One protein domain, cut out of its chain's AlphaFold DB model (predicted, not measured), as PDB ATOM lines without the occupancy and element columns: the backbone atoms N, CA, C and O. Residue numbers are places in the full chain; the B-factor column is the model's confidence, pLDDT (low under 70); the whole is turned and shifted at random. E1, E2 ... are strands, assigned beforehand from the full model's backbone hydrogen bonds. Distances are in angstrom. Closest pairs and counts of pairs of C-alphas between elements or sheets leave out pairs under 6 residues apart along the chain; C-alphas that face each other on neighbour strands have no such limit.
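Overview. This is residues 136 to 262 of the 283 residues of the protein "Peptidoglycan-binding protein" of Nitrospirales bacterium (UniProt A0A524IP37). The domain is a closed, somewhat flattened barrel of eight antiparallel strands, wound in chain order from E1 to E8 and back to E1. Its two walls, E1 to E4 and E5 to E8, cross each other, and the wall turns through the bends of E1 and E4; a long loop, residues 239 to 250, lies at one end. The printed part has 127 residues with eight named strands, E1 E2 E3 E4 E5 E6 E7 E8 along the chain, and no named helix; the class is all strand. It is compact, with a radius of gyration of the C-alphas of 15.2 A and spans of 42 by 35 by 25 A.

Along the chain. Residues 136 to 137 pair antiparallel with residues 146 to 147 of E1. E1, residues 144 to 153, begins at C-alpha 144 (133.167, 138.193, 151.648), is 25.8 A long and bends by 66 degrees at residue 149. E2 is residues 162 to 170, 22.7 A, and E3 residues 175 to 184, 28.3 A. E4, residues 190 to 203, is the longest strand by residues, with 14; it is 36.0 A long, begins at C-alpha 190 (145.145, 120.651, 127.877) and bends by 67 degrees at residue 200. E5, residues 207 to 210, is 10.2 A. E6 is residues 219 to 227, 26.2 A, and E7 residues 230 to 238, 26.3 A. E8, residues 251 to 258, is 22.1 A and ends at C-alpha 258 (149.944, 127.942, 149.594).

Arrangement. The eight strands form a meander, each the antiparallel neighbour of the one before. In the hairpin E1 and E2, N 147 and O 167 are 2.8 A apart, within hydrogen-bond range. In the hairpin E2 and E3, N 177 and O 168 are 2.8 A apart, and in the hairpin E3 and E4, N 180 and O 194 are 2.8 A apart. The pairing of E4 is staggered: residues 190 to 199 pair with E3 and residues 200 to 203 with E5, where N 209 and O 202 are 2.8 A apart. Within hydrogen-bond range are also N 208 and O 225 of the neighbours E5 and E6, 2.8 A apart, N 222 and O 235 of the neighbours E6 and E7, 2.9 A apart, and N 236 and O 253 of the neighbours E7 and E8, 2.8 A apart; each of these three pairs of strands is a hairpin. E8 and E1 close the ring, antiparallel at 121 degrees, with N 152 and O 256 2.9 A apart. Among the pairs that are apart are E2 and E6, and E4 and E8.

Size, cuts and confidence. The C-alphas of Ser 187 and Asp 205, the two farthest apart, are 47.7 A from each other. The printed part has no cut. The link from E7 to E8 is long, with 12 residues. Mean pLDDT of the printed part is 90.5; residues 156 to 161 and 185 to 187 are under 70.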
ATOM      1  N   ALA A 136     145.247 137.266 149.558       96.69
ATOM      2  CA  ALA A 136     143.926 137.285 150.153       96.69
ATOM      3  C   ALA A 136     143.399 138.708 150.291       96.69
ATOM      4  O   ALA A 136     144.161 139.630 150.569       96.69
ATOM      5  N   ARG A 137     142.089 138.857 150.103       96.88
ATOM      6  CA  ARG A 137     141.316 140.058 150.424       96.88
ATOM      7  C   ARG A 137     140.247 139.649 151.418       96.88
ATOM      8  O   ARG A 137     139.334 138.904 151.060       96.88
ATOM      9  N   ASN A 138     140.432 140.043 152.669       94.38
ATOM     10  CA  ASN A 138     139.634 139.607 153.813       94.38
ATOM     11  C   ASN A 138     139.307 140.754 154.784       94.38
ATOM     12  O   ASN A 138     138.930 140.503 155.929       94.38
ATOM     13  N   GLU A 139     139.441 142.002 154.335       94.50
ATOM     14  CA  GLU A 139     139.149 143.207 155.114       94.50
ATOM     15  C   GLU A 139     137.664 143.275 155.504       94.50
ATOM     16  O   GLU A 139     137.318 143.718 156.595       94.50
ATOM     17  N   GLU A 140     136.789 142.764 154.635       95.50
ATOM     18  CA  GLU A 140     135.342 142.657 154.843       95.50
ATOM     19  C   GLU A 140     134.923 141.214 155.161       95.50
ATOM     20  O   GLU A 140     133.957 140.704 154.599       95.50
ATOM     21  N   TRP A 141     135.646 140.552 156.074       96.38
ATOM     22  CA  TRP A 141     135.433 139.146 156.454       96.38
ATOM     23  C   TRP A 141     133.974 138.776 156.756       96.38
ATOM     24  O   TRP A 141     133.570 137.656 156.491       96.38
ATOM     25  N   GLU A 142     133.173 139.685 157.307       96.38
ATOM     26  CA  GLU A 142     131.756 139.426 157.604       96.38
ATOM     27  C   GLU A 142     130.860 139.402 156.353       96.38
ATOM     28  O   GLU A 142     129.701 139.013 156.431       96.38
ATOM     29  N   LYS A 143     131.371 139.825 155.193       97.31
ATOM     30  CA  LYS A 143     130.625 139.899 153.930       97.31
ATOM     31  C   LYS A 143     131.193 138.967 152.876       97.31
ATOM     32  O   LYS A 143     130.436 138.248 152.225       97.31
ATOM     33  N   TRP A 144     132.506 139.004 152.663       97.31
ATOM     34  CA  TRP A 144     133.167 138.193 151.648       97.31
ATOM     35  C   TRP A 144     134.659 138.014 151.929       97.31
ATOM     36  O   TRP A 144     135.290 138.791 152.644       97.31
ATOM     37  N   ILE A 145     135.233 136.977 151.327       98.19
ATOM     38  CA  ILE A 145     136.680 136.780 151.252       98.19
ATOM     39  C   ILE A 145     137.044 136.227 149.875       98.19
ATOM     40  O   ILE A 145     136.330 135.394 149.318       98.19
ATOM     41  N   ASP A 146     138.166 136.691 149.333       97.75
ATOM     42  CA  ASP A 146     138.782 136.166 148.112       97.75
ATOM     43  C   ASP A 146     140.200 135.720 148.435       97.75
ATOM     44  O   ASP A 146     140.990 136.513 148.950       97.75
ATOM     45  N   VAL A 147     140.514 134.460 148.154       97.44
ATOM     46  CA  VAL A 147     141.844 133.887 148.357       97.44
ATOM     47  C   VAL A 147     142.334 133.286 147.050       97.44
ATOM     48  O   VAL A 147     141.597 132.595 146.351       97.44
ATOM     49  N   LYS A 148     143.595 133.536 146.720       96.44
ATOM     50  CA  LYS A 148     144.300 132.963 145.576       96.44
ATOM     51  C   LYS A 148     145.531 132.221 146.061       96.44
ATOM     52  O   LYS A 148     146.148 132.630 147.039       96.44
ATOM     53  N   GLY A 149     145.891 131.171 145.341       94.94
ATOM     54  CA  GLY A 149     147.116 130.415 145.565       94.94
ATOM     55  C   GLY A 149     147.119 129.138 144.742       94.94
ATOM     56  O   GLY A 149     146.373 129.014 143.762       94.94
ATOM     57  N   SER A 150     147.932 128.179 145.165       93.88
ATOM     58  CA  SER A 150     148.009 126.856 144.552       93.88
ATOM     59  C   SER A 150     147.749 125.774 145.588       93.88
ATOM     60  O   SER A 150     148.332 125.790 146.671       93.88
ATOM     61  N   TRP A 151     146.862 124.831 145.264       92.69
ATOM     62  CA  TRP A 151     146.599 123.695 146.143       92.69
ATOM     63  C   TRP A 151     147.749 122.699 146.088       92.69
ATOM     64  O   TRP A 151     148.116 122.239 145.006       92.69
ATOM     65  N   MET A 152     148.230 122.289 147.257       89.25
ATOM     66  CA  MET A 152     149.195 121.206 147.417       89.25
ATOM     67  C   MET A 152     148.694 120.164 148.401       89.25
ATOM     68  O   MET A 152     148.021 120.514 149.372       89.25
ATOM     69  N   LEU A 153     149.056 118.895 148.194       88.50
ATOM     70  CA  LEU A 153     148.927 117.900 149.258       88.50
ATOM     71  C   LEU A 153     149.800 118.319 150.442       88.50
ATOM     72  O   LEU A 153     150.970 118.653 150.275       88.50
ATOM     73  N   LYS A 154     149.227 118.252 151.643       86.00
ATOM     74  CA  LYS A 154     149.954 118.491 152.889       86.00
ATOM     75  C   LYS A 154     151.011 117.417 153.146       86.00
ATOM     76  O   LYS A 154     152.091 117.717 153.641       86.00
ATOM     77  N   GLU A 155     150.679 116.170 152.828       79.94
ATOM     78  CA  GLU A 155     151.525 114.993 153.017       79.94
ATOM     79  C   GLU A 155     151.399 114.088 151.788       79.94
ATOM     80  O   GLU A 155     150.296 113.894 151.278       79.94
ATOM     81  N   GLY A 156     152.513 113.523 151.316       69.56
ATOM     82  CA  GLY A 156     152.545 112.640 150.146       69.56
ATOM     83  C   GLY A 156     153.174 113.290 148.913       69.56
ATOM     84  O   GLY A 156     153.969 114.221 149.026       69.56
ATOM     85  N   ASN A 157     152.859 112.755 147.730       65.75
ATOM     86  CA  ASN A 157     153.412 113.271 146.483       65.75
ATOM     87  C   ASN A 157     152.784 114.631 146.139       65.75
ATOM     88  O   ASN A 157     151.577 114.729 145.927       65.75
ATOM     89  N   THR A 158     153.611 115.672 146.058       65.50
ATOM     90  CA  THR A 158     153.211 117.024 145.649       65.50
ATOM     91  C   THR A 158     153.298 117.223 144.141       65.50
ATOM     92  O   THR A 158     153.266 118.355 143.677       65.50
ATOM     93  N   ASP A 159     153.446 116.158 143.349       62.34
ATOM     94  CA  ASP A 159     153.549 116.297 141.899       62.34
ATOM     95  C   ASP A 159     152.275 116.872 141.255       62.34
ATOM     96  O   ASP A 159     152.347 117.521 140.205       62.34
ATOM     97  N   ASP A 160     151.154 116.734 141.959       63.31
ATOM     98  CA  ASP A 160     149.808 117.068 141.506       63.31
ATOM     99  C   ASP A 160     149.325 118.374 142.142       63.31
ATOM    100  O   ASP A 160     148.269 118.449 142.777       63.31
ATOM    101  N   VAL A 161     150.140 119.420 142.020       68.69
ATOM    102  CA  VAL A 161     149.744 120.773 142.426       68.69
ATOM    103  C   VAL A 161     148.627 121.243 141.506       68.69
ATOM    104  O   VAL A 161     148.741 121.092 140.295       68.69
ATOM    105  N   LEU A 162     147.563 121.854 142.036       71.88
ATOM    106  CA  LEU A 162     146.602 122.559 141.179       71.88
ATOM    107  C   LEU A 162     147.175 123.929 140.812       71.88
ATOM    108  O   LEU A 162     147.563 124.716 141.675       71.88
ATOM    109  N   HIS A 163     147.250 124.194 139.506       71.50
ATOM    110  CA  HIS A 163     148.132 125.222 138.952       71.50
ATOM    111  C   HIS A 163     147.659 126.629 139.297       71.50
ATOM    112  O   HIS A 163     148.464 127.529 139.492       71.50
ATOM    113  N   THR A 164     146.349 126.829 139.379       78.31
ATOM    114  CA  THR A 164     145.756 128.077 139.849       78.31
ATOM    115  C   THR A 164     144.486 127.765 140.601       78.31
ATOM    116  O   THR A 164     143.711 126.894 140.200       78.31
ATOM    117  N   SER A 165     144.261 128.466 141.701       88.69
ATOM    118  CA  SER A 165     143.031 128.361 142.473       88.69
ATOM    119  C   SER A 165     142.621 129.738 142.963       88.69
ATOM    120  O   SER A 165     143.453 130.523 143.424       88.69
ATOM    121  N   ARG A 166     141.334 130.046 142.810       95.50
ATOM    122  CA  ARG A 166     140.705 131.242 143.362       95.50
ATOM    123  C   ARG A 166     139.454 130.817 144.103       95.50
ATOM    124  O   ARG A 166     138.559 130.225 143.508       95.50
ATOM    125  N   ILE A 167     139.407 131.167 145.375       97.69
ATOM    126  CA  ILE A 167     138.316 130.852 146.280       97.69
ATOM    127  C   ILE A 167     137.618 132.156 146.621       97.69
ATOM    128  O   ILE A 167     138.249 133.066 147.152       97.69
ATOM    129  N   THR A 168     136.325 132.236 146.337       98.19
ATOM    130  CA  THR A 168     135.489 133.384 146.691       98.19
ATOM    131  C   THR A 168     134.367 132.909 147.595       98.19
ATOM    132  O   THR A 168     133.513 132.142 147.153       98.19
ATOM    133  N   CYS A 169     134.345 133.372 148.839       98.50
ATOM    134  CA  CYS A 169     133.244 133.136 149.767       98.50
ATOM    135  C   CYS A 169     132.409 134.400 149.930       98.50
ATOM    136  O   CYS A 169     132.958 135.492 150.056       98.50
ATOM    137  N   MET A 170     131.090 134.245 149.944       98.31
ATOM    138  CA  MET A 170     130.116 135.325 150.089       98.31
ATOM    139  C   MET A 170     129.138 134.957 151.205       98.31
ATOM    140  O   MET A 170     128.426 133.955 151.101       98.31
ATOM    141  N   GLN A 171     129.110 135.765 152.266       97.44
ATOM    142  CA  GLN A 171     128.296 135.517 153.455       97.44
ATOM    143  C   GLN A 171     126.807 135.679 153.149       97.44
ATOM    144  O   GLN A 171     125.999 134.872 153.598       97.44
ATOM    145  N   GLU A 172     126.436 136.665 152.325       97.31
ATOM    146  CA  GLU A 172     125.045 136.889 151.898       97.31
ATOM    147  C   GLU A 172     124.424 135.631 151.271       97.31
ATOM    148  O   GLU A 172     123.269 135.305 151.534       97.31
ATOM    149  N   PHE A 173     125.214 134.880 150.497       97.62
ATOM    150  CA  PHE A 173     124.768 133.656 149.831       97.62
ATOM    151  C   PHE A 173     125.095 132.375 150.602       97.62
ATOM    152  O   PHE A 173     124.781 131.295 150.105       97.62
ATOM    153  N   GLN A 174     125.745 132.476 151.769       98.12
ATOM    154  CA  GLN A 174     126.263 131.332 152.532       98.12
ATOM    155  C   GLN A 174     127.009 130.332 151.635       98.12
ATOM    156  O   GLN A 174     126.762 129.127 151.675       98.12
ATOM    157  N   ARG A 175     127.906 130.835 150.774       98.31
ATOM    158  CA  ARG A 175     128.527 130.021 149.722       98.31
ATOM    159  C   ARG A 175     129.974 130.394 149.452       98.31
ATOM    160  O   ARG A 175     130.311 131.573 149.386       98.31
ATOM    161  N   CYS A 176     130.799 129.380 149.207       98.50
ATOM    162  CA  CYS A 176     132.151 129.513 148.675       98.50
ATOM    163  C   CYS A 176     132.257 128.853 147.299       98.50
ATOM    164  O   CYS A 176     131.722 127.771 147.079       98.50
ATOM    165  N   ILE A 177     132.973 129.488 146.377       97.81
ATOM    166  CA  ILE A 177     133.265 128.961 145.042       97.81
ATOM    167  C   ILE A 177     134.778 128.809 144.930       97.81
ATOM    168  O   ILE A 177     135.482 129.810 145.031       97.81
ATOM    169  N   ASP A 178     135.270 127.587 144.729       96.12
ATOM    170  CA  ASP A 178     136.677 127.293 144.432       96.12
ATOM    171  C   ASP A 178     136.811 126.989 142.939       96.12
ATOM    172  O   ASP A 178     136.301 125.984 142.448       96.12
ATOM    173  N   SER A 179     137.450 127.892 142.198       94.94
ATOM    174  CA  SER A 179     137.751 127.718 140.779       94.94
ATOM    175  C   SER A 179     139.204 127.312 140.622       94.94
ATOM    176  O   SER A 179     140.111 128.108 140.874       94.94
ATOM    177  N   THR A 180     139.417 126.086 140.161       92.38
ATOM    178  CA  THR A 180     140.743 125.504 139.974       92.38
ATOM    179  C   THR A 180     141.021 125.250 138.501       92.38
ATOM    180  O   THR A 180     140.117 124.924 137.731       92.38
ATOM    181  N   ALA A 181     142.283 125.381 138.098       88.81
ATOM    182  CA  ALA A 181     142.732 124.877 136.811       88.81
ATOM    183  C   ALA A 181     144.086 124.179 136.936       88.81
ATOM    184  O   ALA A 181     144.957 124.625 137.688       88.81
ATOM    185  N   SER A 182     144.258 123.093 136.192       85.19
ATOM    186  CA  SER A 182     145.493 122.317 136.097       85.19
ATOM    187  C   SER A 182     145.813 122.015 134.638       85.19
ATOM    188  O   SER A 182     144.924 121.896 133.793       85.19
ATOM    189  N   LEU A 183     147.103 121.928 134.322       81.44
ATOM    190  CA  LEU A 183     147.538 121.492 133.002       81.44
ATOM    191  C   LEU A 183     147.668 119.973 133.024       81.44
ATOM    192  O   LEU A 183     148.483 119.433 133.768       81.44
ATOM    193  N   VAL A 184     146.885 119.291 132.199       76.19
ATOM    194  CA  VAL A 184     146.985 117.844 132.041       76.19
ATOM    195  C   VAL A 184     147.970 117.558 130.917       76.19
ATOM    196  O   VAL A 184     147.813 118.042 129.790       76.19
ATOM    197  N   ASN A 185     149.003 116.778 131.231       67.62
ATOM    198  CA  ASN A 185     149.968 116.325 130.240       67.62
ATOM    199  C   ASN A 185     149.294 115.274 129.348       67.62
ATOM    200  O   ASN A 185     148.970 114.178 129.793       67.62
ATOM    201  N   SER A 186     149.094 115.619 128.081       64.38
ATOM    202  CA  SER A 186     148.733 114.684 127.015       64.38
ATOM    203  C   SER A 186     149.619 114.977 125.799       64.38
ATOM    204  O   SER A 186     150.478 115.860 125.869       64.38
ATOM    205  N   SER A 187     149.416 114.287 124.673       64.38
ATOM    206  CA  SER A 187     150.110 114.567 123.403       64.38
ATOM    207  C   SER A 187     150.083 116.059 123.030       64.38
ATOM    208  O   SER A 187     151.035 116.570 122.444       64.38
ATOM    209  N   ALA A 188     149.009 116.759 123.409       74.00
ATOM    210  CA  ALA A 188     148.951 118.213 123.488       74.00
ATOM    211  C   ALA A 188     148.480 118.614 124.900       74.00
ATOM    212  O   ALA A 188     147.438 118.129 125.343       74.00
ATOM    213  N   PRO A 189     149.201 119.473 125.636       73.25
ATOM    214  CA  PRO A 189     148.791 119.849 126.983       73.25
ATOM    215  C   PRO A 189     147.426 120.549 126.947       73.25
ATOM    216  O   PRO A 189     147.220 121.483 126.170       73.25
ATOM    217  N   GLN A 190     146.492 120.086 127.777       81.62
ATOM    218  CA  GLN A 190     145.145 120.651 127.877       81.62
ATOM    219  C   GLN A 190     144.932 121.277 129.249       81.62
ATOM    220  O   GLN A 190     145.399 120.759 130.262       81.62
ATOM    221  N   LEU A 191     144.220 122.403 129.280       84.25
ATOM    222  CA  LEU A 191     143.813 123.032 130.528       84.25
ATOM    223  C   LEU A 191     142.518 122.379 131.011       84.25
ATOM    224  O   LEU A 191     141.486 122.483 130.350       84.25
ATOM    225  N   GLN A 192     142.575 121.729 132.168       85.62
ATOM    226  CA  GLN A 192     141.406 121.193 132.845       85.62
ATOM    227  C   GLN A 192     140.967 122.181 133.923       85.62
ATOM    228  O   GLN A 192     141.790 122.654 134.706       85.62
ATOM    229  N   VAL A 193     139.677 122.508 133.953       89.56
ATOM    230  CA  VAL A 193     139.093 123.463 134.902       89.56
ATOM    231  C   VAL A 193     138.030 122.745 135.719       89.56
ATOM    232  O   VAL A 193     137.197 122.041 135.151       89.56
ATOM    233  N   HIS A 194     138.044 122.949 137.034       89.56
ATOM    234  CA  HIS A 194     137.003 122.466 137.936       89.56
ATOM    235  C   HIS A 194     136.505 123.601 138.818       89.56
ATOM    236  O   HIS A 194     137.286 124.452 139.252       89.56
ATOM    237  N   THR A 195     135.207 123.578 139.101       93.06
ATOM    238  CA  THR A 195     134.563 124.541 139.988       93.06
ATOM    239  C   THR A 195     133.809 123.791 141.067       93.06
ATOM    240  O   THR A 195     132.820 123.116 140.781       93.06
ATOM    241  N   HIS A 196     134.243 123.954 142.310       94.94
ATOM    242  CA  HIS A 196     133.527 123.462 143.478       94.94
ATOM    243  C   HIS A 196     132.658 124.581 144.031       94.94
ATOM    244  O   HIS A 196     133.114 125.712 144.204       94.94
ATOM    245  N   VAL A 197     131.401 124.261 144.322       97.00
ATOM    246  CA  VAL A 197     130.458 125.191 144.946       97.00
ATOM    247  C   VAL A 197     130.078 124.620 146.302       97.00
ATOM    248  O   VAL A 197     129.346 123.641 146.390       97.00
ATOM    249  N   TYR A 198     130.616 125.224 147.349       98.19
ATOM    250  CA  TYR A 198     130.443 124.816 148.733       98.19
ATOM    251  C   TYR A 198     129.355 125.649 149.396       98.19
ATOM    252  O   TYR A 198     129.483 126.871 149.475       98.19
ATOM    253  N   ASP A 199     128.337 124.999 149.946       98.50
ATOM    254  CA  ASP A 199     127.439 125.660 150.890       98.50
ATOM    255  C   ASP A 199     128.128 125.768 152.260       98.50
ATOM    256  O   ASP A 199     128.836 124.856 152.702       98.50
ATOM    257  N   VAL A 200     127.975 126.909 152.924       98.50
ATOM    258  CA  VAL A 200     128.641 127.219 154.192       98.50
ATOM    259  C   VAL A 200     127.862 126.597 155.348       98.50
ATOM    260  O   VAL A 200     126.652 126.764 155.470       98.50
ATOM    261  N   LYS A 201     128.574 125.865 156.211       98.38
ATOM    262  CA  LYS A 201     128.035 125.318 157.462       98.38
ATOM    263  C   LYS A 201     128.188 126.309 158.610       98.38
ATOM    264  O   LYS A 201     127.304 126.428 159.449       98.38
ATOM    265  N   GLU A 202     129.353 126.936 158.688       98.25
ATOM    266  CA  GLU A 202     129.746 127.812 159.785       98.25
ATOM    267  C   GLU A 202     130.616 128.935 159.224       98.25
ATOM    268  O   GLU A 202     131.579 128.665 158.506       98.25
ATOM    269  N   TRP A 203     130.279 130.176 159.562       98.25
ATOM    270  CA  TRP A 203     131.098 131.356 159.304       98.25
ATOM    271  C   TRP A 203     131.019 132.247 160.537       98.25
ATOM    272  O   TRP A 203     129.978 132.836 160.820       98.25
ATOM    273  N   ASP A 204     132.121 132.298 161.277       96.94
ATOM    274  CA  ASP A 204     132.288 133.115 162.477       96.94
ATOM    275  C   ASP A 204     133.490 134.058 162.317       96.94
ATOM    276  O   ASP A 204     134.120 134.098 161.261       96.94
ATOM    277  N   ASP A 205     133.836 134.811 163.361       96.31
ATOM    278  CA  ASP A 205     134.920 135.802 163.331       96.31
ATOM    279  C   ASP A 205     136.312 135.221 163.032       96.31
ATOM    280  O   ASP A 205     137.225 135.967 162.668       96.31
ATOM    281  N   ASN A 206     136.485 133.905 163.177       96.81
ATOM    282  CA  ASN A 206     137.762 133.205 163.121       96.81
ATOM    283  C   ASN A 206     137.867 132.200 161.972       96.81
ATOM    284  O   ASN A 206     138.987 131.866 161.574       96.81
ATOM    285  N   LYS A 207     136.754 131.662 161.466       98.00
ATOM    286  CA  LYS A 207     136.775 130.591 160.462       98.00
ATOM    287  C   LYS A 207     135.527 130.537 159.585       98.00
ATOM    288  O   LYS A 207     134.447 130.986 159.953       98.00
ATOM    289  N   ILE A 208     135.703 129.882 158.444       98.62
ATOM    290  CA  ILE A 208     134.650 129.433 157.538       98.62
ATOM    291  C   ILE A 208     134.820 127.928 157.363       98.62
ATOM    292  O   ILE A 208     135.931 127.446 157.121       98.62
ATOM    293  N   VAL A 209     133.731 127.179 157.486       98.62
ATOM    294  CA  VAL A 209     133.682 125.733 157.264       98.62
ATOM    295  C   VAL A 209     132.495 125.427 156.365       98.62
ATOM    296  O   VAL A 209     131.372 125.845 156.648       98.62
ATOM    297  N   SER A 210     132.727 124.684 155.286       98.62
ATOM    298  CA  SER A 210     131.651 124.250 154.402       98.62
ATOM    299  C   SER A 210     130.896 123.037 154.944       98.62
ATOM    300  O   SER A 210     131.393 122.263 155.769       98.62
ATOM    301  N   LEU A 211     129.698 122.821 154.413       98.19
ATOM    302  CA  LEU A 211     129.098 121.496 154.365       98.19
ATOM    303  C   LEU A 211     129.939 120.570 153.460       98.19
ATOM    304  O   LEU A 211     130.739 121.050 152.647       98.19
ATOM    305  N   PRO A 212     129.798 119.241 153.601       97.06
ATOM    306  CA  PRO A 212     130.413 118.298 152.675       97.06
ATOM    307  C   PRO A 212     129.903 118.519 151.244       97.06
ATOM    308  O   PRO A 212     128.699 118.498 151.012       97.06
ATOM    309  N   TYR A 213     130.819 118.708 150.299       95.25
ATOM    310  CA  TYR A 213     130.545 118.765 148.866       95.25
ATOM    311  C   TYR A 213     130.791 117.395 148.236       95.25
ATOM    312  O   TYR A 213     131.878 116.837 148.395       95.25
ATOM    313  N   ASP A 214     129.813 116.877 147.501       91.25
ATOM    314  CA  ASP A 214     129.816 115.556 146.863       91.25
ATOM    315  C   ASP A 214     129.588 115.621 145.339       91.25
ATOM    316  O   ASP A 214     129.255 114.619 144.706       91.25
ATOM    317  N   GLY A 215     129.801 116.793 144.728       86.50
ATOM    318  CA  GLY A 215     129.634 116.986 143.283       86.50
ATOM    319  C   GLY A 215     130.704 116.305 142.419       86.50
ATOM    320  O   GLY A 215     130.552 116.229 141.201       86.50
ATOM    321  N   GLU A 216     131.765 115.777 143.033       85.94
ATOM    322  CA  GLU A 216     132.791 114.969 142.375       85.94
ATOM    323  C   GLU A 216     132.591 113.481 142.674       85.94
ATOM    324  O   GLU A 216     132.430 113.061 143.824       85.94
ATOM    325  N   ALA A 217     132.644 112.653 141.628       85.62
ATOM    326  CA  ALA A 217     132.417 111.220 141.751       85.62
ATOM    327  C   ALA A 217     133.376 110.572 142.763       85.62
ATOM    328  O   ALA A 217     134.587 110.768 142.715       85.62
ATOM    329  N   CYS A 218     132.822 109.734 143.642       90.56
ATOM    330  CA  CYS A 218     133.571 108.944 144.626       90.56
ATOM    331  C   CYS A 218     134.336 109.757 145.678       90.56
ATOM    332  O   CYS A 218     135.122 109.183 146.433       90.56
ATOM    333  N   THR A 219     134.112 111.066 145.758       91.56
ATOM    334  CA  THR A 219     134.828 111.940 146.684       91.56
ATOM    335  C   THR A 219     133.867 112.835 147.433       91.56
ATOM    336  O   THR A 219     132.840 113.251 146.908       91.56
ATOM    337  N   ILE A 220     134.215 113.132 148.676       93.88
ATOM    338  CA  ILE A 220     133.564 114.182 149.444       93.88
ATOM    339  C   ILE A 220     134.636 115.158 149.881       93.88
ATOM    340  O   ILE A 220     135.670 114.732 150.392       93.88
ATOM    341  N   SER A 221     134.385 116.452 149.702       95.19
ATOM    342  CA  SER A 221     135.315 117.492 150.122       95.19
ATOM    343  C   SER A 221     134.707 118.477 151.114       95.19
ATOM    344  O   SER A 221     133.519 118.781 151.066       95.19
ATOM    345  N   ILE A 222     135.530 118.971 152.036       97.75
ATOM    346  CA  ILE A 222     135.173 120.020 152.994       97.75
ATOM    347  C   ILE A 222     136.217 121.125 152.886       97.75
ATOM    348  O   ILE A 222     137.412 120.879 153.075       97.75
ATOM    349  N   LEU A 223     135.758 122.341 152.606       98.31
ATOM    350  CA  LEU A 223     136.570 123.549 152.610       98.31
ATOM    351  C   LEU A 223     136.597 124.144 154.020       98.31
ATOM    352  O   LEU A 223     135.560 124.305 154.667       98.31
ATOM    353  N   ARG A 224     137.792 124.505 154.484       98.44
ATOM    354  CA  ARG A 224     137.996 125.225 155.740       98.44
ATOM    355  C   ARG A 224     138.966 126.380 155.544       98.44
ATOM    356  O   ARG A 224     140.087 126.170 155.087       98.44
ATOM    357  N   ILE A 225     138.553 127.568 155.965       98.44
ATOM    358  CA  ILE A 225     139.352 128.795 155.971       98.44
ATOM    359  C   ILE A 225     139.465 129.248 157.423       98.44
ATOM    360  O   ILE A 225     138.452 129.468 158.071       98.44
ATOM    361  N   SER A 226     140.678 129.369 157.951       98.12
ATOM    362  CA  SER A 226     140.947 129.993 159.255       98.12
ATOM    363  C   SER A 226     141.477 131.397 159.006       98.12
ATOM    364  O   SER A 226     142.273 131.553 158.091       98.12
ATOM    365  N   LYS A 227     141.040 132.407 159.764       96.44
ATOM    366  CA  LYS A 227     141.363 133.824 159.530       96.44
ATOM    367  C   LYS A 227     142.730 134.235 160.077       96.44
ATOM    368  O   LYS A 227     143.400 135.055 159.455       96.44
ATOM    369  N   ASN A 228     143.130 133.706 161.238       93.94
ATOM    370  CA  ASN A 228     144.348 134.130 161.932       93.94
ATOM    371  C   ASN A 228     145.108 132.950 162.590       93.94
ATOM    372  O   ASN A 228     144.674 132.469 163.639       93.94
ATOM    373  N   PRO A 229     146.232 132.480 162.008       95.56
ATOM    374  CA  PRO A 229     146.762 132.891 160.706       95.56
ATOM    375  C   PRO A 229     145.799 132.523 159.571       95.56
ATOM    376  O   PRO A 229     144.989 131.601 159.716       95.56
ATOM    377  N   LEU A 230     145.885 133.237 158.444       96.75
ATOM    378  CA  LEU A 230     145.074 132.905 157.279       96.75
ATOM    379  C   LEU A 230     145.550 131.572 156.696       96.75
ATOM    380  O   LEU A 230     146.637 131.492 156.131       96.75
ATOM    381  N   VAL A 231     144.736 130.529 156.838       97.00
ATOM    382  CA  VAL A 231     145.054 129.178 156.367       97.00
ATOM    383  C   VAL A 231     143.838 128.596 155.677       97.00
ATOM    384  O   VAL A 231     142.764 128.502 156.276       97.00
ATOM    385  N   VAL A 232     144.015 128.165 154.430       97.75
ATOM    386  CA  VAL A 232     142.953 127.547 153.638       97.75
ATOM    387  C   VAL A 232     143.289 126.087 153.384       97.75
ATOM    388  O   VAL A 232     144.365 125.751 152.894       97.75
ATOM    389  N   THR A 233     142.362 125.209 153.749       97.38
ATOM    390  CA  THR A 233     142.519 123.760 153.638       97.38
ATOM    391  C   THR A 233     141.307 123.133 152.984       97.38
ATOM    392  O   THR A 233     140.177 123.563 153.221       97.38
ATOM    393  N   ARG A 234     141.545 122.077 152.211       95.44
ATOM    394  CA  ARG A 234     140.497 121.229 151.655       95.44
ATOM    395  C   ARG A 234     140.749 119.793 152.076       95.44
ATOM    396  O   ARG A 234     141.771 119.206 151.729       95.44
ATOM    397  N   PHE A 235     139.824 119.242 152.844       95.44
ATOM    398  CA  PHE A 235     139.821 117.827 153.194       95.44
ATOM    399  C   PHE A 235     139.063 117.084 152.112       95.44
ATOM    400  O   PHE A 235     137.977 117.518 151.745       95.44
ATOM    401  N   VAL A 236     139.630 116.004 151.591       93.12
ATOM    402  CA  VAL A 236     139.020 115.171 150.556       93.12
ATOM    403  C   VAL A 236     139.035 113.732 151.040       93.12
ATOM    404  O   VAL A 236     140.102 113.178 151.281       93.12
ATOM    405  N   SER A 237     137.860 113.129 151.155       92.94
ATOM    406  CA  SER A 237     137.690 111.717 151.481       92.94
ATOM    407  C   SER A 237     137.275 110.959 150.233       92.94
ATOM    408  O   SER A 237     136.176 111.171 149.712       92.94
ATOM    409  N   LEU A 238     138.129 110.052 149.764       89.19
ATOM    410  CA  LEU A 238     137.772 109.090 148.730       89.19
ATOM    411  C   LEU A 238     136.913 107.997 149.369       89.19
ATOM    412  O   LEU A 238     137.314 107.373 150.353       89.19
ATOM    413  N   LYS A 239     135.730 107.744 148.814       87.25
ATOM    414  CA  LYS A 239     134.804 106.732 149.328       87.25
ATOM    415  C   LYS A 239     134.624 105.603 148.328       87.25
ATOM    416  O   LYS A 239     134.217 105.816 147.188       87.25
ATOM    417  N   SER A 240     134.865 104.384 148.803       85.69
ATOM    418  CA  SER A 240     134.416 103.182 148.110       85.69
ATOM    419  C   SER A 240     132.906 103.048 148.291       85.69
ATOM    420  O   SER A 240     132.402 103.071 149.415       85.69
ATOM    421  N   SER A 241     132.176 102.929 147.189       81.75
ATOM    422  CA  SER A 241     130.736 102.676 147.200       81.75
ATOM    423  C   SER A 241     130.349 101.765 146.032       81.75
ATOM    424  O   SER A 241     131.099 101.675 145.054       81.75
ATOM    425  N   PRO A 242     129.214 101.044 146.114       84.69
ATOM    426  CA  PRO A 242     128.752 100.202 145.017       84.69
ATOM    427  C   PRO A 242     128.650 100.972 143.692       84.69
ATOM    428  O   PRO A 242     128.335 102.159 143.662       84.69
ATOM    429  N   GLY A 243     128.889 100.278 142.580       85.88
ATOM    430  CA  GLY A 243     128.861 100.876 141.246       85.88
ATOM    431  C   GLY A 243     130.223 101.453 140.832       85.88
ATOM    432  O   GLY A 243     131.238 100.777 141.019       85.88
ATOM    433  N   PRO A 244     130.282 102.655 140.225       86.31
ATOM    434  CA  PRO A 244     131.507 103.174 139.606       86.31
ATOM    435  C   PRO A 244     132.659 103.386 140.601       86.31
ATOM    436  O   PRO A 244     133.819 103.347 140.203       86.31
ATOM    437  N   CYS A 245     132.353 103.528 141.892       88.88
ATOM    438  CA  CYS A 245     133.331 103.768 142.952       88.88
ATOM    439  C   CYS A 245     133.814 102.492 143.662       88.88
ATOM    440  O   CYS A 245     134.597 102.578 144.606       88.88
ATOM    441  N   ALA A 246     133.392 101.296 143.234       87.94
ATOM    442  CA  ALA A 246     133.646 100.061 143.987       87.94
ATOM    443  C   ALA A 246     135.140  99.723 144.121       87.94
ATOM    444  O   ALA A 246     135.561  99.105 145.095       87.94
ATOM    445  N   LYS A 247     135.952 100.137 143.142       86.12
ATOM    446  CA  LYS A 247     137.407  99.911 143.120       86.12
ATOM    447  C   LYS A 247     138.215 101.090 143.662       86.12
ATOM    448  O   LYS A 247     139.442 101.023 143.667       86.12
ATOM    449  N   VAL A 248     137.553 102.163 144.091       85.25
ATOM    450  CA  VAL A 248     138.234 103.311 144.686       85.25
ATOM    451  C   VAL A 248     138.741 102.901 146.062       85.25
ATOM    452  O   VAL A 248     137.979 102.422 146.903       85.25
ATOM    453  N   LYS A 249     140.045 103.069 146.283       87.06
ATOM    454  CA  LYS A 249     140.652 102.869 147.594       87.06
ATOM    455  C   LYS A 249     140.231 104.031 148.489       87.06
ATOM    456  O   LYS A 249     140.460 105.183 148.137       87.06
ATOM    457  N   ALA A 250     139.619 103.712 149.626       87.56
ATOM    458  CA  ALA A 250     139.291 104.723 150.617       87.56
ATOM    459  C   ALA A 250     140.582 105.341 151.164       87.56
ATOM    460  O   ALA A 250     141.495 104.626 151.584       87.56
ATOM    461  N   GLU A 251     140.658 106.662 151.108       88.69
ATOM    462  CA  GLU A 251     141.821 107.439 151.512       88.69
ATOM    463  C   GLU A 251     141.369 108.863 151.824       88.69
ATOM    464  O   GLU A 251     140.571 109.439 151.082       88.69
ATOM    465  N   ASP A 252     141.900 109.425 152.904       90.50
ATOM    466  CA  ASP A 252     141.697 110.824 153.251       90.50
ATOM    467  C   ASP A 252     142.937 111.621 152.860       90.50
ATOM    468  O   ASP A 252     144.069 111.243 153.163       90.50
ATOM    469  N   ARG A 253     142.716 112.742 152.182       90.81
ATOM    470  CA  ARG A 253     143.757 113.665 151.745       90.81
ATOM    471  C   ARG A 253     143.466 115.046 152.288       90.81
ATOM    472  O   ARG A 253     142.327 115.513 152.272       90.81
ATOM    473  N   GLN A 254     144.516 115.724 152.728       92.94
ATOM    474  CA  GLN A 254     144.439 117.125 153.108       92.94
ATOM    475  C   GLN A 254     145.241 117.956 152.116       92.94
ATOM    476  O   GLN A 254     146.436 117.736 151.936       92.94
ATOM    477  N   TYR A 255     144.574 118.934 151.517       93.00
ATOM    478  CA  TYR A 255     145.197 119.951 150.689       93.00
ATOM    479  C   TYR A 255     145.317 121.253 151.472       93.00
ATOM    480  O   TYR A 255     144.434 121.593 152.267       93.00
ATOM    481  N   VAL A 256     146.396 121.983 151.224       94.44
ATOM    482  CA  VAL A 256     146.640 123.329 151.744       94.44
ATOM    483  C   VAL A 256     146.821 124.259 150.554       94.44
ATOM    484  O   VAL A 256     147.475 123.893 149.576       94.44
ATOM    485  N   LEU A 257     146.189 125.427 150.609       95.19
ATOM    486  CA  LEU A 257     146.418 126.483 149.636       95.19
ATOM    487  C   LEU A 257     147.637 127.285 150.084       95.19
ATOM    488  O   LEU A 257     147.636 127.819 151.193       95.19
ATOM    489  N   ASP A 258     148.652 127.360 149.234       94.06
ATOM    490  CA  ASP A 258     149.944 127.942 149.594       94.06
ATOM    491  C   ASP A 258     150.502 128.812 148.448       94.06
ATOM    492  O   ASP A 258     149.883 128.956 147.385       94.06
ATOM    493  N   ASP A 259     151.643 129.453 148.695       94.69
ATOM    494  CA  ASP A 259     152.289 130.407 147.800       94.69
ATOM    495  C   ASP A 259     152.899 129.735 146.564       94.69
ATOM    496  O   ASP A 259     153.911 129.032 146.626       94.69
ATOM    497  N   GLY A 260     152.295 130.000 145.405       92.81
ATOM    498  CA  GLY A 260     152.703 129.422 144.129       92.81
ATOM    499  C   GLY A 260     154.180 129.628 143.772       92.81
ATOM    500  O   GLY A 260     154.821 128.651 143.394       92.81
ATOM    501  N   PRO A 261     154.770 130.833 143.873       94.19
ATOM    502  CA  PRO A 261     156.191 131.053 143.614       94.19
ATOM    503  C   PRO A 261     157.106 130.146 144.441       94.19
ATOM    504  O   PRO A 261     158.047 129.570 143.889       94.19
ATOM    505  N   THR A 262     156.812 129.966 145.729       92.44
ATOM    506  CA  THR A 262     157.567 129.064 146.609       92.44
ATOM    507  C   THR A 262     157.464 127.613 146.132       92.44
ATOM    508  O   THR A 262     158.480 126.932 145.957       92.44
TER     509      THR A 262